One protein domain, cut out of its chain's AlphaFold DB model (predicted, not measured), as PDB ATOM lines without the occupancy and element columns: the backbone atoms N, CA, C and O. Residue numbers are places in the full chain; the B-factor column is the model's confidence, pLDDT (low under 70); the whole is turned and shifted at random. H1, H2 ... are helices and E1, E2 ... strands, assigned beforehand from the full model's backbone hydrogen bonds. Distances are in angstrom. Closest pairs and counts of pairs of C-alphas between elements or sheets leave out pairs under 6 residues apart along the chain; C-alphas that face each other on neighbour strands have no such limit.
ATOM      1  N   CYS A   2     187.774 272.651 159.035       42.88
ATOM      2  CA  CYS A   2     187.710 271.239 158.654       42.88
ATOM      3  C   CYS A   2     188.093 270.318 159.826       42.88
ATOM      4  O   CYS A   2     189.281 270.113 160.075       42.88
ATOM      5  N   ILE A   3     187.096 269.715 160.488       54.38
ATOM      6  CA  ILE A   3     187.276 268.781 161.622       54.38
ATOM      7  C   ILE A   3     188.333 267.692 161.335       54.38
ATOM      8  O   ILE A   3     189.138 267.366 162.206       54.38
ATOM      9  N   GLY A   4     188.401 267.193 160.093       55.06
ATOM     10  CA  GLY A   4     189.354 266.156 159.685       55.06
ATOM     11  C   GLY A   4     190.833 266.564 159.745       55.06
ATOM     12  O   GLY A   4     191.678 265.704 159.975       55.06
ATOM     13  N   ARG A   5     191.177 267.855 159.592       58.47
ATOM     14  CA  ARG A   5     192.572 268.317 159.759       58.47
ATOM     15  C   ARG A   5     192.939 268.480 161.233       58.47
ATOM     16  O   ARG A   5     194.018 268.049 161.627       58.47
ATOM     17  N   CYS A   6     192.026 269.008 162.048       62.69
ATOM     18  CA  CYS A   6     192.239 269.141 163.489       62.69
ATOM     19  C   CYS A   6     192.388 267.768 164.169       62.69
ATOM     20  O   CYS A   6     193.298 267.584 164.967       62.69
ATOM     21  N   SER A   7     191.562 266.780 163.798       69.38
ATOM     22  CA  SER A   7     191.650 265.418 164.354       69.38
ATOM     23  C   SER A   7     193.005 264.746 164.071       69.38
ATOM     24  O   SER A   7     193.624 264.194 164.979       69.38
ATOM     25  N   ARG A   8     193.534 264.880 162.841       73.12
ATOM     26  CA  ARG A   8     194.880 264.383 162.486       73.12
ATOM     27  C   ARG A   8     195.981 265.036 163.328       73.12
ATOM     28  O   ARG A   8     196.882 264.335 163.770       73.12
ATOM     29  N   PHE A   9     195.899 266.347 163.575       82.38
ATOM     30  CA  PHE A   9     196.869 267.049 164.422       82.38
ATOM     31  C   PHE A   9     196.846 266.526 165.866       82.38
ATOM     32  O   PHE A   9     197.897 266.182 166.396       82.38
ATOM     33  N   VAL A  10     195.662 266.369 166.471       85.81
ATOM     34  CA  VAL A  10     195.531 265.805 167.828       85.81
ATOM     35  C   VAL A  10     196.092 264.375 167.896       85.81
ATOM     36  O   VAL A  10     196.801 264.050 168.845       85.81
ATOM     37  N   GLY A  11     195.833 263.536 166.885       86.88
ATOM     38  CA  GLY A  11     196.400 262.184 166.805       86.88
ATOM     39  C   GLY A  11     197.933 262.167 166.729       86.88
ATOM     40  O   GLY A  11     198.564 261.358 167.403       86.88
ATOM     41  N   LEU A  12     198.541 263.086 165.965       88.25
ATOM     42  CA  LEU A  12     200.001 263.223 165.895       88.25
ATOM     43  C   LEU A  12     200.587 263.693 167.231       88.25
ATOM     44  O   LEU A  12     201.590 263.144 167.678       88.25
ATOM     45  N   VAL A  13     199.959 264.676 167.884       91.69
ATOM     46  CA  VAL A  13     200.420 265.182 169.186       91.69
ATOM     47  C   VAL A  13     200.363 264.085 170.252       91.69
ATOM     48  O   VAL A  13     201.363 263.886 170.934       91.69
ATOM     49  N   LEU A  14     199.270 263.313 170.349       90.12
ATOM     50  CA  LEU A  14     199.212 262.164 171.267       90.12
ATOM     51  C   LEU A  14     200.289 261.114 170.969       90.12
ATOM     52  O   LEU A  14     200.880 260.579 171.900       90.12
ATOM     53  N   PHE A  15     200.561 260.822 169.695       90.94
ATOM     54  CA  PHE A  15     201.603 259.864 169.325       90.94
ATOM     55  C   PHE A  15     202.990 260.310 169.822       90.94
ATOM     56  O   PHE A  15     203.725 259.508 170.396       90.94
ATOM     57  N   PHE A  16     203.337 261.592 169.666       93.69
ATOM     58  CA  PHE A  16     204.597 262.125 170.195       93.69
ATOM     59  C   PHE A  16     204.626 262.179 171.728       93.69
ATOM     60  O   PHE A  16     205.651 261.831 172.310       93.69
ATOM     61  N   LEU A  17     203.526 262.562 172.387       92.69
ATOM     62  CA  LEU A  17     203.429 262.565 173.853       92.69
ATOM     63  C   LEU A  17     203.636 261.155 174.429       92.69
ATOM     64  O   LEU A  17     204.510 260.984 175.278       92.69
ATOM     65  N   ALA A  18     202.974 260.139 173.866       91.25
ATOM     66  CA  ALA A  18     203.127 258.748 174.287       91.25
ATOM     67  C   ALA A  18     204.571 258.235 174.111       91.25
ATOM     68  O   ALA A  18     205.093 257.546 174.985       91.25
ATOM     69  N   LEU A  19     205.261 258.605 173.021       91.81
ATOM     70  CA  LEU A  19     206.679 258.260 172.831       91.81
ATOM     71  C   LEU A  19     207.592 258.910 173.884       91.81
ATOM     72  O   LEU A  19     208.482 258.242 174.411       91.81
ATOM     73  N   VAL A  20     207.375 260.189 174.214       92.31
ATOM     74  CA  VAL A  20     208.149 260.873 175.265       92.31
ATOM     75  C   VAL A  20     207.814 260.300 176.647       92.31
ATOM     76  O   VAL A  20     208.722 260.117 177.456       92.31
ATOM     77  N   SER A  21     206.553 259.933 176.900       91.31
ATOM     78  CA  SER A  21     206.112 259.247 178.120       91.31
ATOM     79  C   SER A  21     206.830 257.905 178.297       91.31
ATOM     80  O   SER A  21     207.447 257.664 179.336       91.31
ATOM     81  N   ILE A  22     206.860 257.060 177.259       90.00
ATOM     82  CA  ILE A  22     207.589 255.779 177.264       90.00
ATOM     83  C   ILE A  22     209.085 256.000 177.531       90.00
ATOM     84  O   ILE A  22     209.665 255.307 178.366       90.00
ATOM     85  N   ALA A  23     209.708 256.986 176.876       90.56
ATOM     86  CA  ALA A  23     211.121 257.302 177.082       90.56
ATOM     87  C   ALA A  23     211.414 257.775 178.520       90.56
ATOM     88  O   ALA A  23     212.346 257.279 179.149       90.56
ATOM     89  N   ALA A  24     210.606 258.684 179.072       90.25
ATOM     90  CA  ALA A  24     210.764 259.178 180.441       90.25
ATOM     91  C   ALA A  24     210.570 258.066 181.492       90.25
ATOM     92  O   ALA A  24     211.343 257.986 182.444       90.25
ATOM     93  N   ASN A  25     209.611 257.156 181.286       88.06
ATOM     94  CA  ASN A  25     209.444 255.969 182.133       88.06
ATOM     95  C   ASN A  25     210.644 255.009 182.036       88.06
ATOM     96  O   ASN A  25     211.085 254.475 183.052       88.06
ATOM     97  N   ALA A  26     211.219 254.819 180.843       86.38
ATOM     98  CA  ALA A  26     212.427 254.009 180.678       86.38
ATOM     99  C   ALA A  26     213.641 254.621 181.404       86.38
ATOM    100  O   ALA A  26     214.401 253.893 182.042       86.38
ATOM    101  N   PHE A  27     213.805 255.948 181.373       86.62
ATOM    102  CA  PHE A  27     214.874 256.616 182.122       86.62
ATOM    103  C   PHE A  27     214.662 256.599 183.646       86.62
ATOM    104  O   PHE A  27     215.646 256.496 184.374       86.62
ATOM    105  N   LEU A  28     213.415 256.638 184.138       83.31
ATOM    106  CA  LEU A  28     213.117 256.430 185.565       83.31
ATOM    107  C   LEU A  28     213.511 255.028 186.051       83.31
ATOM    108  O   LEU A  28     213.976 254.887 187.178       83.31
ATOM    109  N   LEU A  29     213.349 254.000 185.212       79.25
ATOM    110  CA  LEU A  29     213.744 252.628 185.547       79.25
ATOM    111  C   LEU A  29     215.270 252.426 185.521       79.25
ATOM    112  O   LEU A  29     215.795 251.566 186.227       79.25
ATOM    113  N   PHE A  30     215.983 253.219 184.716       77.62
ATOM    114  CA  PHE A  30     217.430 253.122 184.527       77.62
ATOM    115  C   PHE A  30     218.149 254.462 184.758       77.62
ATOM    116  O   PHE A  30     218.723 255.019 183.810       77.62
ATOM    117  N   PRO A  31     218.208 254.966 186.009       69.50
ATOM    118  CA  PRO A  31     219.120 256.053 186.341       69.50
ATOM    119  C   PRO A  31     220.545 255.647 185.930       69.50
ATOM    120  O   PRO A  31     221.042 254.584 186.305       69.50
ATOM    121  N   SER A  32     221.173 256.476 185.094       68.31
ATOM    122  CA  SER A  32     222.501 256.250 184.493       68.31
ATOM    123  C   SER A  32     222.631 255.081 183.493       68.31
ATOM    124  O   SER A  32     223.756 254.716 183.164       68.31
ATOM    125  N   LEU A  33     221.535 254.489 182.984       69.06
ATOM    126  CA  LEU A  33     221.554 253.306 182.085       69.06
ATOM    127  C   LEU A  33     222.253 252.058 182.682       69.06
ATOM    128  O   LEU A  33     222.471 251.056 181.999       69.06
ATOM    129  N   THR A  34     222.576 252.085 183.977       70.19
ATOM    130  CA  THR A  34     223.294 251.019 184.680       70.19
ATOM    131  C   THR A  34     222.334 249.970 185.232       70.19
ATOM    132  O   THR A  34     221.674 250.182 186.248       70.19
ATOM    133  N   VAL A  35     222.311 248.790 184.607       71.56
ATOM    134  CA  VAL A  35     221.473 247.640 185.018       71.56
ATOM    135  C   VAL A  35     221.851 247.024 186.378       71.56
ATOM    136  O   VAL A  35     221.165 246.131 186.868       71.56
ATOM    137  N   THR A  36     222.929 247.488 187.015       73.19
ATOM    138  CA  THR A  36     223.450 246.981 188.298       73.19
ATOM    139  C   THR A  36     222.476 247.121 189.465       73.19
ATOM    140  O   THR A  36     222.478 246.270 190.351       73.19
ATOM    141  N   TYR A  37     221.635 248.158 189.470       69.31
ATOM    142  CA  TYR A  37     220.635 248.377 190.523       69.31
ATOM    143  C   TYR A  37     219.401 247.476 190.348       69.31
ATOM    144  O   TYR A  37     218.849 246.995 191.337       69.31
ATOM    145  N   LEU A  38     219.041 247.150 189.097       69.50
ATOM    146  CA  LEU A  38     217.931 246.250 188.752       69.50
ATOM    147  C   LEU A  38     218.177 244.825 189.269       69.50
ATOM    148  O   LEU A  38     217.315 244.246 189.923       69.50
ATOM    149  N   TRP A  39     219.384 244.290 189.064       63.28
ATOM    150  CA  TRP A  39     219.764 242.955 189.549       63.28
ATOM    151  C   TRP A  39     219.950 242.856 191.072       63.28
ATOM    152  O   TRP A  39     220.017 241.750 191.599       63.28
ATOM    153  N   ARG A  40     220.036 243.988 191.786       67.56
ATOM    154  CA  ARG A  40     220.167 244.035 193.254       67.56
ATOM    155  C   ARG A  40     218.834 244.209 193.992       67.56
ATOM    156  O   ARG A  40     218.835 244.180 195.216       67.56
ATOM    157  N   GLY A  41     217.718 244.404 193.284       65.94
ATOM    158  CA  GLY A  41     216.392 244.576 193.897       65.94
ATOM    159  C   GLY A  41     216.180 245.900 194.648       65.94
ATOM    160  O   GLY A  41     215.178 246.049 195.340       65.94
ATOM    161  N   LEU A  42     217.089 246.871 194.505       65.88
ATOM    162  CA  LEU A  42     217.091 248.158 195.221       65.88
ATOM    163  C   LEU A  42     216.234 249.226 194.509       65.88
ATOM    164  O   LEU A  42     216.695 250.343 194.286       65.88
ATOM    165  N   ILE A  43     215.021 248.872 194.065       64.94
ATOM    166  CA  ILE A  43     214.195 249.733 193.201       64.94
ATOM    167  C   ILE A  43     212.853 250.095 193.837       64.94
ATOM    168  O   ILE A  43     212.158 249.267 194.425       64.94
ATOM    169  N   THR A  44     212.474 251.354 193.620       60.69
ATOM    170  CA  THR A  44     211.169 251.965 193.881       60.69
ATOM    171  C   THR A  44     210.022 251.047 193.445       60.69
ATOM    172  O   THR A  44     209.833 250.808 192.249       60.69
ATOM    173  N   ARG A  45     209.196 250.555 194.382       61.16
ATOM    174  CA  ARG A  45     208.062 249.661 194.051       61.16
ATOM    175  C   ARG A  45     207.079 250.300 193.061       61.16
ATOM    176  O   ARG A  45     206.515 249.610 192.219       61.16
ATOM    177  N   GLN A  46     206.940 251.620 193.121       54.19
ATOM    178  CA  GLN A  46     206.119 252.447 192.239       54.19
ATOM    179  C   GLN A  46     206.656 252.467 190.794       54.19
ATOM    180  O   GLN A  46     205.871 252.512 189.850       54.19
ATOM    181  N   ALA A  47     207.979 252.373 190.598       58.34
ATOM    182  CA  ALA A  47     208.586 252.243 189.271       58.34
ATOM    183  C   ALA A  47     208.416 250.820 188.706       58.34
ATOM    184  O   ALA A  47     208.194 250.649 187.507       58.34
ATOM    185  N   LEU A  48     208.446 249.800 189.574       61.88
ATOM    186  CA  LEU A  48     208.263 248.397 189.190       61.88
ATOM    187  C   LEU A  48     206.846 248.089 188.666       61.88
ATOM    188  O   LEU A  48     206.684 247.189 187.848       61.88
ATOM    189  N   GLN A  49     205.829 248.855 189.080       61.62
ATOM    190  CA  GLN A  49     204.463 248.736 188.550       61.62
ATOM    191  C   GLN A  49     204.342 249.141 187.064       61.62
ATOM    192  O   GLN A  49     203.313 248.873 186.448       61.62
ATOM    193  N   LEU A  50     205.363 249.793 186.481       67.19
ATOM    194  CA  LEU A  50     205.419 250.223 185.073       67.19
ATOM    195  C   LEU A  50     204.129 250.897 184.525       67.19
ATOM    196  O   LEU A  50     203.788 250.696 183.349       67.19
ATOM    197  N   PRO A  51     203.407 251.736 185.303       64.75
ATOM    198  CA  PRO A  51     202.090 252.238 184.904       64.75
ATOM    199  C   PRO A  51     202.168 253.170 183.689       64.75
ATOM    200  O   PRO A  51     201.253 253.198 182.868       64.75
ATOM    201  N   GLY A  52     203.275 253.897 183.524       66.69
ATOM    202  CA  GLY A  52     203.510 254.728 182.348       66.69
ATOM    203  C   GLY A  52     203.970 253.954 181.109       66.69
ATOM    204  O   GLY A  52     203.844 254.476 180.010       66.69
ATOM    205  N   LEU A  53     204.428 252.700 181.231       78.31
ATOM    206  CA  LEU A  53     204.727 251.863 180.062       78.31
ATOM    207  C   LEU A  53     203.447 251.219 179.512       78.31
ATOM    208  O   LEU A  53     203.162 251.334 178.323       78.31
ATOM    209  N   TRP A  54     202.660 250.573 180.379       78.12
ATOM    210  CA  TRP A  54     201.431 249.878 179.975       78.12
ATOM    211  C   TRP A  54     200.216 250.808 179.868       78.12
ATOM    212  O   TRP A  54     199.524 250.776 178.855       78.12
ATOM    213  N   GLY A  55     199.960 251.637 180.883       71.62
ATOM    214  CA  GLY A  55     198.784 252.511 180.962       71.62
ATOM    215  C   GLY A  55     198.924 253.789 180.133       71.62
ATOM    216  O   GLY A  55     198.172 253.982 179.184       71.62
ATOM    217  N   GLY A  56     199.891 254.647 180.475       70.50
ATOM    218  CA  GLY A  56     200.127 255.912 179.759       70.50
ATOM    219  C   GLY A  56     200.749 255.722 178.370       70.50
ATOM    220  O   GLY A  56     200.333 256.347 177.408       70.50
ATOM    221  N   GLY A  57     201.713 254.813 178.227       84.19
ATOM    222  CA  GLY A  57     202.411 254.563 176.966       84.19
ATOM    223  C   GLY A  57     201.581 253.761 175.967       84.19
ATOM    224  O   GLY A  57     201.055 254.302 174.997       84.19
ATOM    225  N   ILE A  58     201.483 252.445 176.174       85.81
ATOM    226  CA  ILE A  58     200.931 251.511 175.178       85.81
ATOM    227  C   ILE A  58     199.452 251.788 174.861       85.81
ATOM    228  O   ILE A  58     199.097 251.820 173.681       85.81
ATOM    229  N   MET A  59     198.585 252.029 175.854       86.69
ATOM    230  CA  MET A  59     197.154 252.262 175.579       86.69
ATOM    231  C   MET A  59     196.905 253.577 174.824       86.69
ATOM    232  O   MET A  59     196.127 253.590 173.865       86.69
ATOM    233  N   VAL A  60     197.596 254.667 175.187       87.56
ATOM    234  CA  VAL A  60     197.487 255.957 174.477       87.56
ATOM    235  C   VAL A  60     198.100 255.860 173.078       87.56
ATOM    236  O   VAL A  60     197.508 256.361 172.124       87.56
ATOM    237  N   LEU A  61     199.226 255.154 172.915       88.56
ATOM    238  CA  LEU A  61     199.850 254.916 171.609       88.56
ATOM    239  C   LEU A  61     198.915 254.140 170.667       88.56
ATOM    240  O   LEU A  61     198.747 254.530 169.512       88.56
ATOM    241  N   LEU A  62     198.258 253.080 171.157       86.75
ATOM    242  CA  LEU A  62     197.270 252.315 170.388       86.75
ATOM    243  C   LEU A  62     196.063 253.180 169.994       86.75
ATOM    244  O   LEU A  62     195.647 253.153 168.833       86.75
ATOM    245  N   ALA A  63     195.535 253.995 170.913       86.06
ATOM    246  CA  ALA A  63     194.466 254.944 170.606       86.06
ATOM    247  C   ALA A  63     194.902 255.976 169.543       86.06
ATOM    248  O   ALA A  63     194.193 256.189 168.557       86.06
ATOM    249  N   ALA A  64     196.094 256.564 169.687       86.88
ATOM    250  CA  ALA A  64     196.647 257.547 168.760       86.88
ATOM    251  C   ALA A  64     196.860 256.966 167.352       86.88
ATOM    252  O   ALA A  64     196.440 257.577 166.367       86.88
ATOM    253  N   VAL A  65     197.438 255.764 167.242       86.25
ATOM    254  CA  VAL A  65     197.625 255.062 165.961       86.25
ATOM    255  C   VAL A  65     196.283 254.776 165.284       86.25
ATOM    256  O   VAL A  65     196.149 255.016 164.086       86.25
ATOM    257  N   GLN A  66     195.264 254.345 166.031       82.44
ATOM    258  CA  GLN A  66     193.933 254.079 165.474       82.44
ATOM    259  C   GLN A  66     193.236 255.361 164.987       82.44
ATOM    260  O   GLN A  66     192.620 255.363 163.918       82.44
ATOM    261  N   ILE A  67     193.392 256.476 165.706       77.94
ATOM    262  CA  ILE A  67     192.888 257.798 165.296       77.94
ATOM    263  C   ILE A  67     193.611 258.300 164.039       77.94
ATOM    264  O   ILE A  67     192.968 258.808 163.116       77.94
ATOM    265  N   LEU A  68     194.932 258.116 163.956       80.19
ATOM    266  CA  LEU A  68     195.728 258.455 162.775       80.19
ATOM    267  C   LEU A  68     195.342 257.599 161.561       80.19
ATOM    268  O   LEU A  68     195.120 258.144 160.479       80.19
ATOM    269  N   ALA A  69     195.188 256.285 161.741       75.50
ATOM    270  CA  ALA A  69     194.783 255.353 160.692       75.50
ATOM    271  C   ALA A  69     193.372 255.665 160.162       75.50
ATOM    272  O   ALA A  69     193.176 255.752 158.946       75.50
ATOM    273  N   ALA A  70     192.404 255.921 161.049       68.38
ATOM    274  CA  ALA A  70     191.069 256.380 160.665       68.38
ATOM    275  C   ALA A  70     191.137 257.727 159.921       68.38
ATOM    276  O   ALA A  70     190.579 257.874 158.831       68.38
ATOM    277  N   GLY A  71     191.903 258.688 160.452       63.84
ATOM    278  CA  GLY A  71     192.126 259.995 159.838       63.84
ATOM    279  C   GLY A  71     192.753 259.923 158.440       63.84
ATOM    280  O   GLY A  71     192.428 260.759 157.592       63.84
ATOM    281  N   PHE A  72     193.616 258.940 158.172       63.00
ATOM    282  CA  PHE A  72     194.212 258.708 156.854       63.00
ATOM    283  C   PHE A  72     193.241 257.988 155.904       63.00
ATOM    284  O   PHE A  72     193.102 258.387 154.750       63.00
ATOM    285  N   LYS A  73     192.486 256.994 156.391       52.16
ATOM    286  CA  LYS A  73     191.512 256.216 155.600       52.16
ATOM    287  C   LYS A  73     190.331 257.054 155.086       52.16
ATOM    288  O   LYS A  73     189.872 256.843 153.967       52.16
ATOM    289  N   ILE A  74     189.904 258.071 155.841       51.19
ATOM    290  CA  ILE A  74     188.881 259.054 155.414       51.19
ATOM    291  C   ILE A  74     189.352 259.902 154.205       51.19
ATOM    292  O   ILE A  74     188.550 260.555 153.548       51.19
ATOM    293  N   ASN A  75     190.638 259.864 153.837       41.38
ATOM    294  CA  ASN A  75     191.126 260.476 152.594       41.38
ATOM    295  C   ASN A  75     190.733 259.693 151.324       41.38
ATOM    296  O   ASN A  75     190.921 260.207 150.226       41.38
ATOM    297  N   TRP A  76     190.247 258.454 151.471       34.34
ATOM    298  CA  TRP A  76     189.879 257.546 150.375       34.34
ATOM    299  C   TRP A  76     188.368 257.295 150.268       34.34
ATOM    300  O   TRP A  76     187.878 257.028 149.176       34.34
ATOM    301  N   ILE A  77     187.625 257.402 151.377       41.84
ATOM    302  CA  ILE A  77     186.158 257.330 151.387       41.84
ATOM    303  C   ILE A  77     185.600 258.728 151.696       41.84
ATOM    304  O   ILE A  77     185.756 259.262 152.795       41.84
ATOM    305  N   CYS A 248     181.597 251.036 159.345       54.59
ATOM    306  CA  CYS A 248     181.964 252.342 159.912       54.59
ATOM    307  C   CYS A 248     181.434 252.561 161.344       54.59
ATOM    308  O   CYS A 248     182.083 253.255 162.126       54.59
ATOM    309  N   SER A 249     180.308 251.930 161.699       62.47
ATOM    310  CA  SER A 249     179.752 251.913 163.060       62.47
ATOM    311  C   SER A 249     180.720 251.286 164.076       62.47
ATOM    312  O   SER A 249     181.066 251.901 165.086       62.47
ATOM    313  N   GLU A 250     181.256 250.106 163.756       67.12
ATOM    314  CA  GLU A 250     182.211 249.376 164.596       67.12
ATOM    315  C   GLU A 250     183.518 250.151 164.793       67.12
ATOM    316  O   GLU A 250     184.087 250.150 165.884       67.12
ATOM    317  N   LEU A 251     183.999 250.844 163.754       68.12
ATOM    318  CA  LEU A 251     185.214 251.656 163.851       68.12
ATOM    319  C   LEU A 251     185.025 252.861 164.788       68.12
ATOM    320  O   LEU A 251     185.922 253.166 165.578       68.12
ATOM    321  N   MET A 252     183.863 253.523 164.736       72.38
ATOM    322  CA  MET A 252     183.553 254.631 165.646       72.38
ATOM    323  C   MET A 252     183.406 254.146 167.094       72.38
ATOM    324  O   MET A 252     184.018 254.739 167.985       72.38
ATOM    325  N   PHE A 253     182.706 253.030 167.327       75.06
ATOM    326  CA  PHE A 253     182.566 252.433 168.660       75.06
ATOM    327  C   PHE A 253     183.920 252.023 169.266       75.06
ATOM    328  O   PHE A 253     184.238 252.416 170.390       75.06
ATOM    329  N   LEU A 254     184.768 251.329 168.495       79.50
ATOM    330  CA  LEU A 254     186.120 250.956 168.926       79.50
ATOM    331  C   LEU A 254     186.987 252.182 169.252       79.50
ATOM    332  O   LEU A 254     187.695 252.168 170.257       79.50
ATOM    333  N   SER A 255     186.915 253.257 168.456       79.38
ATOM    334  CA  SER A 255     187.655 254.493 168.761       79.38
ATOM    335  C   SER A 255     187.192 255.159 170.063       79.38
ATOM    336  O   SER A 255     188.022 255.677 170.811       79.38
ATOM    337  N   GLY A 256     185.893 255.088 170.378       81.25
ATOM    338  CA  GLY A 256     185.333 255.595 171.630       81.25
ATOM    339  C   GLY A 256     185.838 254.818 172.845       81.25
ATOM    340  O   GLY A 256     186.337 255.423 173.791       81.25
ATOM    341  N   LEU A 257     185.792 253.481 172.789       86.56
ATOM    342  CA  LEU A 257     186.316 252.616 173.851       86.56
ATOM    343  C   LEU A 257     187.814 252.849 174.098       86.56
ATOM    344  O   LEU A 257     188.227 253.022 175.242       86.56
ATOM    345  N   LEU A 258     188.622 252.918 173.035       86.12
ATOM    346  CA  LEU A 258     190.060 253.190 173.146       86.12
ATOM    347  C   LEU A 258     190.347 254.568 173.764       86.12
ATOM    348  O   LEU A 258     191.276 254.694 174.555       86.12
ATOM    349  N   SER A 259     189.534 255.585 173.461       86.50
ATOM    350  CA  SER A 259     189.675 256.924 174.046       86.50
ATOM    351  C   SER A 259     189.325 256.956 175.544       86.50
ATOM    352  O   SER A 259     190.002 257.633 176.313       86.50
ATOM    353  N   VAL A 260     188.337 256.166 175.988       89.25
ATOM    354  CA  VAL A 260     188.007 256.003 177.419       89.25
ATOM    355  C   VAL A 260     189.113 255.250 178.168       89.25
ATOM    356  O   VAL A 260     189.504 255.667 179.256       89.25
ATOM    357  N   MET A 261     189.669 254.187 177.575       88.75
ATOM    358  CA  MET A 261     190.811 253.463 178.151       88.75
ATOM    359  C   MET A 261     192.060 254.350 178.253       88.75
ATOM    360  O   MET A 261     192.748 254.315 179.271       88.75
ATOM    361  N   ALA A 262     192.324 255.179 177.237       88.88
ATOM    362  CA  ALA A 262     193.411 256.156 177.252       88.88
ATOM    363  C   ALA A 262     193.233 257.205 178.367       88.88
ATOM    364  O   ALA A 262     194.185 257.469 179.093       88.88
ATOM    365  N   LEU A 263     192.017 257.738 178.554       91.12
ATOM    366  CA  LEU A 263     191.702 258.678 179.638       91.12
ATOM    367  C   LEU A 263     191.932 258.049 181.025       91.12
ATOM    368  O   LEU A 263     192.506 258.678 181.910       91.12
ATOM    369  N   PHE A 264     191.499 256.801 181.229       90.94
ATOM    370  CA  PHE A 264     191.724 256.099 182.494       90.94
ATOM    371  C   PHE A 264     193.223 255.849 182.736       90.94
ATOM    372  O   PHE A 264     193.726 256.116 183.827       90.94
ATOM    373  N   GLY A 265     193.959 255.427 181.701       88.12
ATOM    374  CA  GLY A 265     195.411 255.237 181.752       88.12
ATOM    375  C   GLY A 265     196.185 256.517 182.086       88.12
ATOM    376  O   GLY A 265     197.062 256.481 182.951       88.12
ATOM    377  N   SER A 266     195.839 257.652 181.468       90.75
ATOM    378  CA  SER A 266     196.510 258.936 181.715       90.75
ATOM    379  C   SER A 266     196.196 259.501 183.104       90.75
ATOM    380  O   SER A 266     197.094 260.028 183.759       90.75
ATOM    381  N   ILE A 267     194.966 259.336 183.611       90.31
ATOM    382  CA  ILE A 267     194.592 259.733 184.981       90.31
ATOM    383  C   ILE A 267     195.354 258.903 186.024       90.31
ATOM    384  O   ILE A 267     195.898 259.468 186.975       90.31
ATOM    385  N   LEU A 268     195.448 257.580 185.842       89.50
ATOM    386  CA  LEU A 268     196.233 256.721 186.733       89.50
ATOM    387  C   LEU A 268     197.724 257.082 186.701       89.50
ATOM    388  O   LEU A 268     198.356 257.202 187.749       89.50
ATOM    389  N   CYS A 269     198.291 257.300 185.512       88.62
ATOM    390  CA  CYS A 269     199.698 257.666 185.380       88.62
ATOM    391  C   CYS A 269     199.988 259.071 185.943       88.62
ATOM    392  O   CYS A 269     201.022 259.257 186.586       88.62
ATOM    393  N   PHE A 270     199.059 260.027 185.819       90.19
ATOM    394  CA  PHE A 270     199.123 261.328 186.494       90.19
ATOM    395  C   PHE A 270     199.149 261.175 188.022       90.19
ATOM    396  O   PHE A 270     200.035 261.728 188.672       90.19
ATOM    397  N   ALA A 271     198.234 260.386 188.600       87.94
ATOM    398  CA  ALA A 271     198.160 260.172 190.047       87.94
ATOM    399  C   ALA A 271     199.423 259.491 190.608       87.94
ATOM    400  O   ALA A 271     199.954 259.918 191.632       87.94
ATOM    401  N   ILE A 272     199.953 258.477 189.914       86.56
ATOM    402  CA  ILE A 272     201.183 257.790 190.338       86.56
ATOM    403  C   ILE A 272     202.413 258.694 190.154       86.56
ATOM    404  O   ILE A 272     203.290 258.705 191.017       86.56
ATOM    405  N   SER A 273     202.462 259.514 189.096       89.12
ATOM    406  CA  SER A 273     203.536 260.505 188.905       89.12
ATOM    407  C   SER A 273     203.510 261.597 189.980       89.12
ATOM    408  O   SER A 273     204.566 261.997 190.464       89.12
ATOM    409  N   ALA A 274     202.319 262.036 190.406       87.44
ATOM    410  CA  ALA A 274     202.158 262.931 191.551       87.44
ATOM    411  C   ALA A 274     202.672 262.277 192.843       87.44
ATOM    412  O   ALA A 274     203.464 262.883 193.554       87.44
ATOM    413  N   GLY A 275     202.298 261.021 193.111       82.81
ATOM    414  CA  GLY A 275     202.803 260.266 194.264       82.81
ATOM    415  C   GLY A 275     204.331 260.120 194.270       82.81
ATOM    416  O   GLY A 275     204.964 260.354 195.295       82.81
ATOM    417  N   GLY A 276     204.945 259.814 193.121       81.81
ATOM    418  CA  GLY A 276     206.406 259.739 192.971       81.81
ATOM    419  C   GLY A 276     207.136 261.082 193.143       81.81
ATOM    420  O   GLY A 276     208.299 261.102 193.552       81.81
ATOM    421  N   LEU A 277     206.454 262.202 192.877       84.69
ATOM    422  CA  LEU A 277     206.958 263.559 193.121       84.69
ATOM    423  C   LEU A 277     206.676 264.078 194.544       84.69
ATOM    424  O   LEU A 277     207.275 265.068 194.944       84.69
ATOM    425  N   LEU A 278     205.785 263.444 195.309       82.06
ATOM    426  CA  LEU A 278     205.533 263.806 196.710       82.06
ATOM    427  C   LEU A 278     206.361 262.957 197.682       82.06
ATOM    428  O   LEU A 278     206.899 263.492 198.643       82.06
ATOM    429  N   ASN A 279     206.517 261.659 197.409       79.06
ATOM    430  CA  ASN A 279     207.234 260.728 198.291       79.06
ATOM    431  C   ASN A 279     208.767 260.766 198.118       79.06
ATOM    432  O   ASN A 279     209.497 260.217 198.943       79.06
ATOM    433  N   GLY A 280     209.263 261.387 197.043       81.62
ATOM    434  CA  GLY A 280     210.688 261.440 196.712       81.62
ATOM    435  C   GLY A 280     211.281 260.119 196.193       81.62
ATOM    436  O   GLY A 280     210.578 259.116 196.039       81.62
ATOM    437  N   PRO A 281     212.584 260.112 195.855       86.75
ATOM    438  CA  PRO A 281     213.289 258.909 195.426       86.75
ATOM    439  C   PRO A 281     213.627 257.985 196.602       86.75
ATOM    440  O   PRO A 281     213.821 258.430 197.731       86.75
ATOM    441  N   PHE A 282     213.825 256.709 196.283       84.06
ATOM    442  CA  PHE A 282     214.514 255.759 197.151       84.06
ATOM    443  C   PHE A 282     216.027 256.018 197.088       84.06
ATOM    444  O   PHE A 282     216.588 256.073 195.987       84.06
ATOM    445  N   CYS A 283     216.694 256.200 198.228       87.50
ATOM    446  CA  CYS A 283     218.138 256.448 198.267       87.50
ATOM    447  C   CYS A 283     218.794 255.930 199.553       87.50
ATOM    448  O   CYS A 283     218.122 255.653 200.547       87.50
ATOM    449  N   LEU A 284     220.123 255.798 199.528       85.75
ATOM    450  CA  LEU A 284     220.908 255.504 200.723       85.75
ATOM    451  C   LEU A 284     221.136 256.788 201.523       85.75
ATOM    452  O   LEU A 284     221.711 257.749 200.999       85.75
ATOM    453  N   TYR A 285     220.741 256.771 202.793       83.62
ATOM    454  CA  TYR A 285     220.996 257.842 203.754       83.62
ATOM    455  C   TYR A 285     221.532 257.268 205.072       83.62
ATOM    456  O   TYR A 285     221.386 256.077 205.366       83.62
ATOM    457  N   ASN A 286     222.189 258.120 205.858       83.50
ATOM    458  CA  ASN A 286     222.778 257.731 207.135       83.50
ATOM    459  C   ASN A 286     221.818 258.054 208.291       83.50
ATOM    460  O   ASN A 286     221.268 259.153 208.374       83.50
ATOM    461  N   VAL A 287     221.651 257.103 209.210       80.69
ATOM    462  CA  VAL A 287     220.824 257.224 210.417       80.69
ATOM    463  C   VAL A 287     221.727 257.170 211.645       80.69
ATOM    464  O   VAL A 287     222.461 256.200 211.839       80.69
ATOM    465  N   LEU A 288     221.648 258.183 212.512       80.31
ATOM    466  CA  LEU A 288     222.279 258.143 213.833       80.31
ATOM    467  C   LEU A 288     221.352 257.431 214.825       80.31
ATOM    468  O   LEU A 288     220.305 257.962 215.198       80.31
ATOM    469  N   LEU A 289     221.757 256.255 215.305       76.50
ATOM    470  CA  LEU A 289     221.113 255.633 216.465       76.50
ATOM    471  C   LEU A 289     221.418 256.427 217.753       76.50
ATOM    472  O   LEU A 289     222.485 257.038 217.862       76.50
ATOM    473  N   PRO A 290     220.560 256.341 218.792       71.81
ATOM    474  CA  PRO A 290     220.765 257.031 220.073       71.81
ATOM    475  C   PRO A 290     222.028 256.593 220.841       71.81
ATOM    476  O   PRO A 290     222.374 257.215 221.838       71.81
ATOM    477  N   ASN A 291     222.725 255.549 220.378       73.19
ATOM    478  CA  ASN A 291     224.005 255.076 220.910       73.19
ATOM    479  C   ASN A 291     225.213 255.493 220.036       73.19
ATOM    480  O   ASN A 291     226.246 254.830 220.048       73.19
ATOM    481  N   GLN A 292     225.066 256.555 219.230       64.25
ATOM    482  CA  GLN A 292     226.110 257.147 218.373       64.25
ATOM    483  C   GLN A 292     226.717 256.201 217.318       64.25
ATOM    484  O   GLN A 292     227.832 256.416 216.848       64.25
ATOM    485  N   THR A 293     225.970 255.179 216.899       71.19
ATOM    486  CA  THR A 293     226.311 254.348 215.738       71.19
ATOM    487  C   THR A 293     225.596 254.875 214.499       71.19
ATOM    488  O   THR A 293     224.364 254.890 214.455       71.19
ATOM    489  N   GLU A 294     226.369 255.295 213.503       75.06
ATOM    490  CA  GLU A 294     225.879 255.659 212.175       75.06
ATOM    491  C   GLU A 294     225.635 254.379 211.364       75.06
ATOM    492  O   GLU A 294     226.558 253.596 211.144       75.06
ATOM    493  N   ILE A 295     224.386 254.141 210.959       80.62
ATOM    494  CA  ILE A 295     224.014 253.023 210.081       80.62
ATOM    495  C   ILE A 295     223.516 253.564 208.745       80.62
ATOM    496  O   ILE A 295     222.876 254.613 208.694       80.62
ATOM    497  N   GLN A 296     223.794 252.845 207.661       83.31
ATOM    498  CA  GLN A 296     223.324 253.221 206.330       83.31
ATOM    499  C   GLN A 296     222.044 252.449 206.014       83.31
ATOM    500  O   GLN A 296     222.043 251.218 206.066       83.31
ATOM    501  N   LEU A 297     220.958 253.158 205.701       84.06
ATOM    502  CA  LEU A 297     219.661 252.560 205.393       84.06
ATOM    503  C   LEU A 297     219.172 253.008 204.012       84.06
ATOM    504  O   LEU A 297     219.323 254.165 203.621       84.06
ATOM    505  N   TRP A 298     218.589 252.066 203.273       82.12
ATOM    506  CA  TRP A 298     217.902 252.323 202.012       82.12
ATOM    507  C   TRP A 298     216.411 252.522 202.289       82.12
ATOM    508  O   TRP A 298     215.718 251.552 202.591       82.12
ATOM    509  N   ASP A 299     215.929 253.759 202.187       81.62
ATOM    510  CA  ASP A 299     214.509 254.090 202.355       81.62
ATOM    511  C   ASP A 299     214.134 255.361 201.562       81.62
ATOM    512  O   ASP A 299     214.918 255.857 200.744       81.62
ATOM    513  N   TYR A 300     212.930 255.886 201.788       79.06
ATOM    514  CA  TYR A 300     212.462 257.180 201.295       79.06
ATOM    515  C   TYR A 300     212.591 258.245 202.397       79.06
ATOM    516  O   TYR A 300     211.638 258.459 203.148       79.06
ATOM    517  N   PRO A 301     213.710 258.985 202.496       77.44
ATOM    518  CA  PRO A 301     213.885 259.996 203.547       77.44
ATOM    519  C   PRO A 301     212.921 261.193 203.426       77.44
ATOM    520  O   PRO A 301     212.854 262.017 204.334       77.44
ATOM    521  N   PHE A 302     212.179 261.295 202.316       75.94
ATOM    522  CA  PHE A 302     211.189 262.344 202.048       75.94
ATOM    523  C   PHE A 302     209.729 261.850 202.106       75.94
ATOM    524  O   PHE A 302     208.816 262.663 201.976       75.94
ATOM    525  N   ALA A 303     209.477 260.550 202.310       66.44
ATOM    526  CA  ALA A 303     208.116 260.020 202.400       66.44
ATOM    527  C   ALA A 303     207.522 260.288 203.791       66.44
ATOM    528  O   ALA A 303     207.718 259.524 204.734       66.44
ATOM    529  N   GLY A 304     206.788 261.391 203.926       60.06
ATOM    530  CA  GLY A 304     206.113 261.736 205.174       60.06
ATOM    531  C   GLY A 304     204.797 260.981 205.359       60.06
ATOM    532  O   GLY A 304     203.812 261.345 204.723       60.06
ATOM    533  N   PHE A 305     204.758 260.004 206.273       43.06
ATOM    534  CA  PHE A 305     203.517 259.564 206.926       43.06
ATOM    535  C   PHE A 305     203.758 259.033 208.361       43.06
ATOM    536  O   PHE A 305     204.420 258.023 208.569       43.06
ATOM    537  N   ASP A 320     214.026 273.437 198.445       79.31
ATOM    538  CA  ASP A 320     215.345 273.472 199.080       79.31
ATOM    539  C   ASP A 320     216.338 272.474 198.478       79.31
ATOM    540  O   ASP A 320     216.608 271.378 198.978       79.31
ATOM    541  N   ARG A 321     216.970 272.925 197.392       81.56
ATOM    542  CA  ARG A 321     218.013 272.196 196.654       81.56
ATOM    543  C   ARG A 321     219.212 271.745 197.505       81.56
ATOM    544  O   ARG A 321     219.908 270.809 197.121       81.56
ATOM    545  N   SER A 322     219.467 272.388 198.645       82.75
ATOM    546  CA  SER A 322     220.532 272.029 199.597       82.75
ATOM    547  C   SER A 322     220.331 270.647 200.239       82.75
ATOM    548  O   SER A 322     221.310 269.986 200.589       82.75
ATOM    549  N   LEU A 323     219.083 270.180 200.345       79.62
ATOM    550  CA  LEU A 323     218.734 268.868 200.898       79.62
ATOM    551  C   LEU A 323     219.096 267.716 199.943       79.62
ATOM    552  O   LEU A 323     219.336 266.592 200.380       79.62
ATOM    553  N   TRP A 324     219.176 267.980 198.634       83.31
ATOM    554  CA  TRP A 324     219.345 266.936 197.612       83.31
ATOM    555  C   TRP A 324     220.722 266.279 197.644       83.31
ATOM    556  O   TRP A 324     220.821 265.069 197.466       83.31
ATOM    557  N   ASP A 325     221.760 267.087 197.867       79.94
ATOM    558  CA  ASP A 325     223.159 266.647 197.897       79.94
ATOM    559  C   ASP A 325     223.635 266.292 199.326       79.94
ATOM    560  O   ASP A 325     224.752 265.808 199.492       79.94
ATOM    561  N   SER A 326     222.815 266.538 200.361       80.06
ATOM    562  CA  SER A 326     223.164 266.298 201.775       80.06
ATOM    563  C   SER A 326     222.457 265.097 202.413       80.06
ATOM    564  O   SER A 326     223.014 264.503 203.332       80.06
ATOM    565  N   VAL A 327     221.264 264.718 201.936       80.12
ATOM    566  CA  VAL A 327     220.488 263.589 202.487       80.12
ATOM    567  C   VAL A 327     220.753 262.278 201.736       80.12
ATOM    568  O   VAL A 327     220.965 261.245 202.367       80.12
ATOM    569  N   CYS A 328     220.762 262.303 200.399       85.88
ATOM    570  CA  CYS A 328     220.962 261.110 199.571       85.88
ATOM    571  C   CYS A 328     222.426 260.966 199.131       85.88
ATOM    572  O   CYS A 328     222.924 261.776 198.350       85.88
ATOM    573  N   ILE A 329     223.090 259.899 199.577       84.12
ATOM    574  CA  ILE A 329     224.516 259.644 199.306       84.12
ATOM    575  C   ILE A 329     224.696 258.871 197.991       84.12
ATOM    576  O   ILE A 329     225.499 259.246 197.134       84.12
ATOM    577  N   GLU A 330     223.922 257.799 197.814       83.06
ATOM    578  CA  GLU A 330     223.993 256.872 196.680       83.06
ATOM    579  C   GLU A 330     222.563 256.578 196.170       83.06
ATOM    580  O   GLU A 330     221.671 256.335 196.992       83.06
ATOM    581  N   PRO A 331     222.308 256.562 194.844       80.62
ATOM    582  CA  PRO A 331     223.214 256.943 193.758       80.62
ATOM    583  C   PRO A 331     223.273 258.468 193.536       80.62
ATOM    584  O   PRO A 331     222.312 259.203 193.781       80.62
ATOM    585  N   SER A 332     224.404 258.963 193.024       80.06
ATOM    586  CA  SER A 332     224.646 260.408 192.875       80.06
ATOM    587  C   SER A 332     223.579 261.123 192.029       80.06
ATOM    588  O   SER A 332     223.254 260.701 190.918       80.06
ATOM    589  N   ARG A 333     223.094 262.278 192.516       82.31
ATOM    590  CA  ARG A 333     222.077 263.141 191.871       82.31
ATOM    591  C   ARG A 333     220.685 262.513 191.678       82.31
ATOM    592  O   ARG A 333     219.878 263.091 190.948       82.31
ATOM    593  N   VAL A 334     220.366 261.386 192.325       85.56
ATOM    594  CA  VAL A 334     219.071 260.686 192.168       85.56
ATOM    595  C   VAL A 334     217.852 261.602 192.362       85.56
ATOM    596  O   VAL A 334     216.904 261.529 191.583       85.56
ATOM    597  N   VAL A 335     217.909 262.536 193.318       88.00
ATOM    598  CA  VAL A 335     216.821 263.487 193.609       88.00
ATOM    599  C   VAL A 335     216.513 264.400 192.417       88.00
ATOM    600  O   VAL A 335     215.349 264.563 192.052       88.00
ATOM    601  N   VAL A 336     217.547 264.920 191.741       88.31
ATOM    602  CA  VAL A 336     217.398 265.770 190.543       88.31
ATOM    603  C   VAL A 336     216.717 264.998 189.413       88.31
ATOM    604  O   VAL A 336     215.790 265.509 188.785       88.31
ATOM    605  N   TRP A 337     217.169 263.767 189.161       87.94
ATOM    606  CA  TRP A 337     216.608 262.899 188.124       87.94
ATOM    607  C   TRP A 337     215.136 262.565 188.395       87.94
ATOM    608  O   TRP A 337     214.308 262.677 187.491       87.94
ATOM    609  N   ASN A 338     214.810 262.215 189.644       88.44
ATOM    610  CA  ASN A 338     213.458 261.885 190.089       88.44
ATOM    611  C   ASN A 338     212.492 263.058 189.866       88.44
ATOM    612  O   ASN A 338     211.475 262.905 189.191       88.44
ATOM    613  N   ILE A 339     212.850 264.247 190.369       89.56
ATOM    614  CA  ILE A 339     212.044 265.468 190.224       89.56
ATOM    615  C   ILE A 339     211.854 265.822 188.744       89.56
ATOM    616  O   ILE A 339     210.734 266.096 188.316       89.56
ATOM    617  N   HIS A 340     212.925 265.785 187.945       90.88
ATOM    618  CA  HIS A 340     212.863 266.147 186.530       90.88
ATOM    619  C   HIS A 340     211.932 265.221 185.733       90.88
ATOM    620  O   HIS A 340     211.048 265.703 185.025       90.88
ATOM    621  N   PHE A 341     212.086 263.898 185.852       91.12
ATOM    622  CA  PHE A 341     211.260 262.966 185.080       91.12
ATOM    623  C   PHE A 341     209.810 262.901 185.559       91.12
ATOM    624  O   PHE A 341     208.919 262.911 184.710       91.12
ATOM    625  N   PHE A 342     209.538 262.895 186.870       90.62
ATOM    626  CA  PHE A 342     208.151 262.913 187.347       90.62
ATOM    627  C   PHE A 342     207.435 264.231 187.021       90.62
ATOM    628  O   PHE A 342     206.257 264.201 186.673       90.62
ATOM    629  N   SER A 343     208.139 265.369 187.026       92.81
ATOM    630  CA  SER A 343     207.591 266.649 186.555       92.81
ATOM    631  C   SER A 343     207.234 266.610 185.061       92.81
ATOM    632  O   SER A 343     206.112 266.945 184.679       92.81
ATOM    633  N   VAL A 344     208.138 266.108 184.208       93.38
ATOM    634  CA  VAL A 344     207.868 265.936 182.767       93.38
ATOM    635  C   VAL A 344     206.688 264.986 182.526       93.38
ATOM    636  O   VAL A 344     205.810 265.302 181.721       93.38
ATOM    637  N   LEU A 345     206.609 263.865 183.250       91.88
ATOM    638  CA  LEU A 345     205.484 262.931 183.159       91.88
ATOM    639  C   LEU A 345     204.162 263.545 183.632       91.88
ATOM    640  O   LEU A 345     203.141 263.312 182.990       91.88
ATOM    641  N   LEU A 346     204.151 264.351 184.697       91.94
ATOM    642  CA  LEU A 346     202.949 265.068 185.137       91.94
ATOM    643  C   LEU A 346     202.404 265.988 184.042       91.94
ATOM    644  O   LEU A 346     201.208 265.950 183.754       91.94
ATOM    645  N   VAL A 347     203.275 266.770 183.392       95.44
ATOM    646  CA  VAL A 347     202.871 267.663 182.293       95.44
ATOM    647  C   VAL A 347     202.365 266.868 181.087       95.44
ATOM    648  O   VAL A 347     201.324 267.212 180.528       95.44
ATOM    649  N   ILE A 348     203.051 265.787 180.700       94.19
ATOM    650  CA  ILE A 348     202.640 264.943 179.568       94.19
ATOM    651  C   ILE A 348     201.279 264.291 179.832       94.19
ATOM    652  O   ILE A 348     200.367 264.468 179.031       94.19
ATOM    653  N   ASN A 349     201.096 263.624 180.976       93.50
ATOM    654  CA  ASN A 349     199.832 262.965 181.314       93.50
ATOM    655  C   ASN A 349     198.672 263.965 181.467       93.50
ATOM    656  O   ASN A 349     197.532 263.646 181.120       93.50
ATOM    657  N   ALA A 350     198.933 265.192 181.933       93.88
ATOM    658  CA  ALA A 350     197.929 266.257 181.956       93.88
ATOM    659  C   ALA A 350     197.507 266.678 180.533       93.88
ATOM    660  O   ALA A 350     196.312 266.807 180.257       93.88
ATOM    661  N   LEU A 351     198.464 266.827 179.608       93.94
ATOM    662  CA  LEU A 351     198.185 267.112 178.196       93.94
ATOM    663  C   LEU A 351     197.456 265.948 177.506       93.94
ATOM    664  O   LEU A 351     196.504 266.185 176.767       93.94
ATOM    665  N   GLU A 352     197.835 264.698 177.771       93.25
ATOM    666  CA  GLU A 352     197.158 263.504 177.246       93.25
ATOM    667  C   GLU A 352     195.717 263.387 177.764       93.25
ATOM    668  O   GLU A 352     194.799 263.141 176.980       93.25
ATOM    669  N   THR A 353     195.486 263.658 179.052       91.56
ATOM    670  CA  THR A 353     194.142 263.711 179.660       91.56
ATOM    671  C   THR A 353     193.284 264.809 179.015       91.56
ATOM    672  O   THR A 353     192.116 264.594 178.693       91.56
ATOM    673  N   PHE A 354     193.863 265.983 178.742       92.88
ATOM    674  CA  PHE A 354     193.164 267.079 178.065       92.88
ATOM    675  C   PHE A 354     192.834 266.758 176.594       92.88
ATOM    676  O   PHE A 354     191.712 266.980 176.132       92.88
ATOM    677  N   LEU A 355     193.787 266.194 175.848       91.00
ATOM    678  CA  LEU A 355     193.618 265.849 174.432       91.00
ATOM    679  C   LEU A 355     192.673 264.652 174.228       91.00
ATOM    680  O   LEU A 355     191.884 264.662 173.281       91.00
ATOM    681  N   SER A 356     192.694 263.658 175.120       90.12
ATOM    682  CA  SER A 356     191.733 262.542 175.118       90.12
ATOM    683  C   SER A 356     190.320 263.005 175.487       90.12
ATOM    684  O   SER A 356     189.368 262.624 174.808       90.12
ATOM    685  N   LEU A 357     190.152 263.930 176.440       89.81
ATOM    686  CA  LEU A 357     188.848 264.547 176.717       89.81
ATOM    687  C   LEU A 357     188.273 265.259 175.474       89.81
ATOM    688  O   LEU A 357     187.099 265.082 175.139       89.81
ATOM    689  N   ILE A 358     189.104 266.001 174.730       86.75
ATOM    690  CA  ILE A 358     188.712 266.613 173.448       86.75
ATOM    691  C   ILE A 358     188.285 265.545 172.424       86.75
ATOM    692  O   ILE A 358     187.334 265.762 171.667       86.75
ATOM    693  N   GLN A 359     188.949 264.386 172.385       85.06
ATOM    694  CA  GLN A 359     188.568 263.276 171.504       85.06
ATOM    695  C   GLN A 359     187.226 262.660 171.894       85.06
ATOM    696  O   GLN A 359     186.378 262.524 171.016       85.06
ATOM    697  N   ILE A 360     186.990 262.372 173.176       86.62
ATOM    698  CA  ILE A 360     185.710 261.841 173.676       86.62
ATOM    699  C   ILE A 360     184.559 262.773 173.281       86.62
ATOM    700  O   ILE A 360     183.564 262.325 172.712       86.62
ATOM    701  N   ILE A 361     184.725 264.085 173.483       84.81
ATOM    702  CA  ILE A 361     183.744 265.099 173.068       84.81
ATOM    703  C   ILE A 361     183.522 265.058 171.544       84.81
ATOM    704  O   ILE A 361     182.385 265.110 171.071       84.81
ATOM    705  N   ASN A 362     184.589 264.943 170.749       79.75
ATOM    706  CA  ASN A 362     184.493 264.870 169.290       79.75
ATOM    707  C   ASN A 362     183.801 263.594 168.784       79.75
ATOM    708  O   ASN A 362     182.994 263.694 167.858       79.75
ATOM    709  N   VAL A 363     184.081 262.438 169.393       79.44
ATOM    710  CA  VAL A 363     183.432 261.149 169.103       79.44
ATOM    711  C   VAL A 363     181.949 261.216 169.465       79.44
ATOM    712  O   VAL A 363     181.107 260.880 168.636       79.44
ATOM    713  N   PHE A 364     181.612 261.746 170.644       80.75
ATOM    714  CA  PHE A 364     180.231 261.901 171.102       80.75
ATOM    715  C   PHE A 364     179.381 262.739 170.132       80.75
ATOM    716  O   PHE A 364     178.298 262.315 169.728       80.75
ATOM    717  N   PHE A 365     179.896 263.886 169.670       77.62
ATOM    718  CA  PHE A 365     179.214 264.680 168.641       77.62
ATOM    719  C   PHE A 365     179.109 263.960 167.285       77.62
ATOM    720  O   PHE A 365     178.144 264.202 166.563       77.62
ATOM    721  N   GLY A 366     180.060 263.086 166.936       70.56
ATOM    722  CA  GLY A 366     179.979 262.240 165.742       70.56
ATOM    723  C   GLY A 366     178.823 261.239 165.819       70.56
ATOM    724  O   GLY A 366     177.987 261.197 164.917       70.56
ATOM    725  N   CYS A 367     178.721 260.506 166.931       68.38
ATOM    726  CA  CYS A 367     177.639 259.549 167.175       68.38
ATOM    727  C   CYS A 367     176.256 260.219 167.195       68.38
ATOM    728  O   CYS A 367     175.323 259.715 166.572       68.38
ATOM    729  N   LEU A 368     176.123 261.378 167.854       66.75
ATOM    730  CA  LEU A 368     174.854 262.114 167.900       66.75
ATOM    731  C   LEU A 368     174.391 262.603 166.521       66.75
ATOM    732  O   LEU A 368     173.196 262.569 166.249       66.75
ATOM    733  N   CYS A 369     175.303 263.044 165.649       60.94
ATOM    734  CA  CYS A 369     174.915 263.511 164.314       60.94
ATOM    735  C   CYS A 369     174.474 262.357 163.397       60.94
ATOM    736  O   CYS A 369     173.567 262.552 162.594       60.94
ATOM    737  N   GLY A 370     175.063 261.162 163.537       53.75
ATOM    738  CA  GLY A 370     174.688 259.988 162.737       53.75
ATOM    739  C   GLY A 370     173.271 259.472 163.019       53.75
ATOM    740  O   GLY A 370     172.561 259.099 162.092       53.75
ATOM    741  N   LEU A 371     172.820 259.522 164.276       48.72
ATOM    742  CA  LEU A 371     171.483 259.052 164.684       48.72
ATOM    743  C   LEU A 371     170.333 260.009 164.306       48.72
ATOM    744  O   LEU A 371     169.164 259.673 164.503       48.72
ATOM    745  N   CYS A 372     170.635 261.206 163.792       45.00
ATOM    746  CA  CYS A 372     169.621 262.186 163.397       45.00
ATOM    747  C   CYS A 372     169.184 262.084 161.925       45.00
ATOM    748  O   CYS A 372     168.094 262.562 161.617       45.00
ATOM    749  N   ASP A 373     169.973 261.460 161.042       50.66
ATOM    750  CA  ASP A 373     169.640 261.336 159.607       50.66
ATOM    751  C   ASP A 373     168.622 260.212 159.316       50.66
ATOM    752  O   ASP A 373     167.938 260.236 158.298       50.66
ATOM    753  N   GLU A 374     168.449 259.244 160.223       50.78
ATOM    754  CA  GLU A 374     167.588 258.068 159.985       50.78
ATOM    755  C   GLU A 374     166.077 258.353 160.147       50.78
ATOM    756  O   GLU A 374     165.234 257.543 159.768       50.78
ATOM    757  N   LYS A 375     165.694 259.522 160.686       42.94
ATOM    758  CA  LYS A 375     164.288 259.857 161.008       42.94
ATOM    759  C   LYS A 375     163.503 260.588 159.911       42.94
ATOM    760  O   LYS A 375     162.387 261.031 160.173       42.94
TER     761      LYS A 375
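This is residues 2 to 77, 248 to 305 and 320 to 375 of the 380 residues of the protein "transmembrane 4 L6 family member 19" of Microcaecilia unicolor (UniProt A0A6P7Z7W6). A long rod: four long helices, H1, H3, H4 and H6, lie side by side in an up-and-down bundle, and a small two-strand hairpin, E1 and E2, with the short helix H5 near it, lies at one end. The link between E1 and E2 makes one tip of the long axis, and the residues after H6 make the other. The printed part has 190 residues, with six named helices and two named strands in the order H1, H2, H3, H4, E1, E2, H5, H6; the sheet E1 - E2 is antiparallel, and the class is mostly helix. The whole is loose, with a radius of gyration of the C-alphas of 21.7 A, and spans 85 by 31 by 26 A.

H1, residues 3 to 29, begins at C-alpha 3 (187.276, 268.781, 161.622) and is 39.2 A long. H2 is residues 45 to 48, and H3, residues 51 to 73, is 31.4 A long. H4, residues 248 to 278, is 45.2 A long, from C-alpha 248 at (181.964, 252.342, 159.912). E1 is residues 283 to 288, E2 residues 294 to 299, and H5 residues 321 to 327. H6, residues 334 to 370, is the longest helix at 53.3 A and ends at C-alpha 370 (174.688, 259.988, 162.737).

In the bundle, up and down in that each helix runs against the one before it, H1 touches H3 at a shallow tilt of 24 degrees, opposite ways, with the C-alphas of Ala 18 and Gly 57 closest at 5.0 A. H3 touches H4 at a shallow tilt of 30 degrees, opposite ways, closest at the C-alphas of Gly 55 and Gly 265, 4.4 A. H4 touches H6 at a shallow tilt of 25 degrees, opposite ways, closest at the C-alphas of Ser 266 and Asn 349, 5.2 A. H6 touches H1 at a shallow tilt of 27 degrees, opposite ways, closest at the C-alphas of Ala 24 and Phe 341, 6.0 A. H1 and H4 are apart. H1 only just touches H2, with its residues 28 to 29 alone and 3 pairs of C-alphas within 8 A; the closest are those of Leu 29 and Ala 47, 6.4 A. The hairpin E1 and E2 is antiparallel, with N 287 and O 295 2.8 A apart and N 285 and O 297 3.1 A apart, within hydrogen-bond range. H5 and H6 are close but not clearly touching, with the C-alphas of Trp 324 and Val 335 closest at 5.9 A. Every O i to N i+4 pair is within hydrogen-bond range in H4 and H6, against 22 of 23 in H1, 14 of 19 in H3 and 1 of 3 in H5, which has 2 of 4 O i to N i+3 pairs within range; H2 is too short for an O i to N i+4 pair.

The two C-alphas farthest apart, those of Asn 291 and Lys 375, are 84.7 A apart. Residues 78 to 247 are not printed, with 10.7 A between C-alphas 77 and 248, nor are residues 306 to 319, with 19.9 A between C-alphas 305 and 320. The link H1 to H2, 15 residues, is long. The mean pLDDT of the printed part is 77.9, and 50 residues are under 70, among them 2 to 7, 37 to 52, 70 to 77 and 367 to 375.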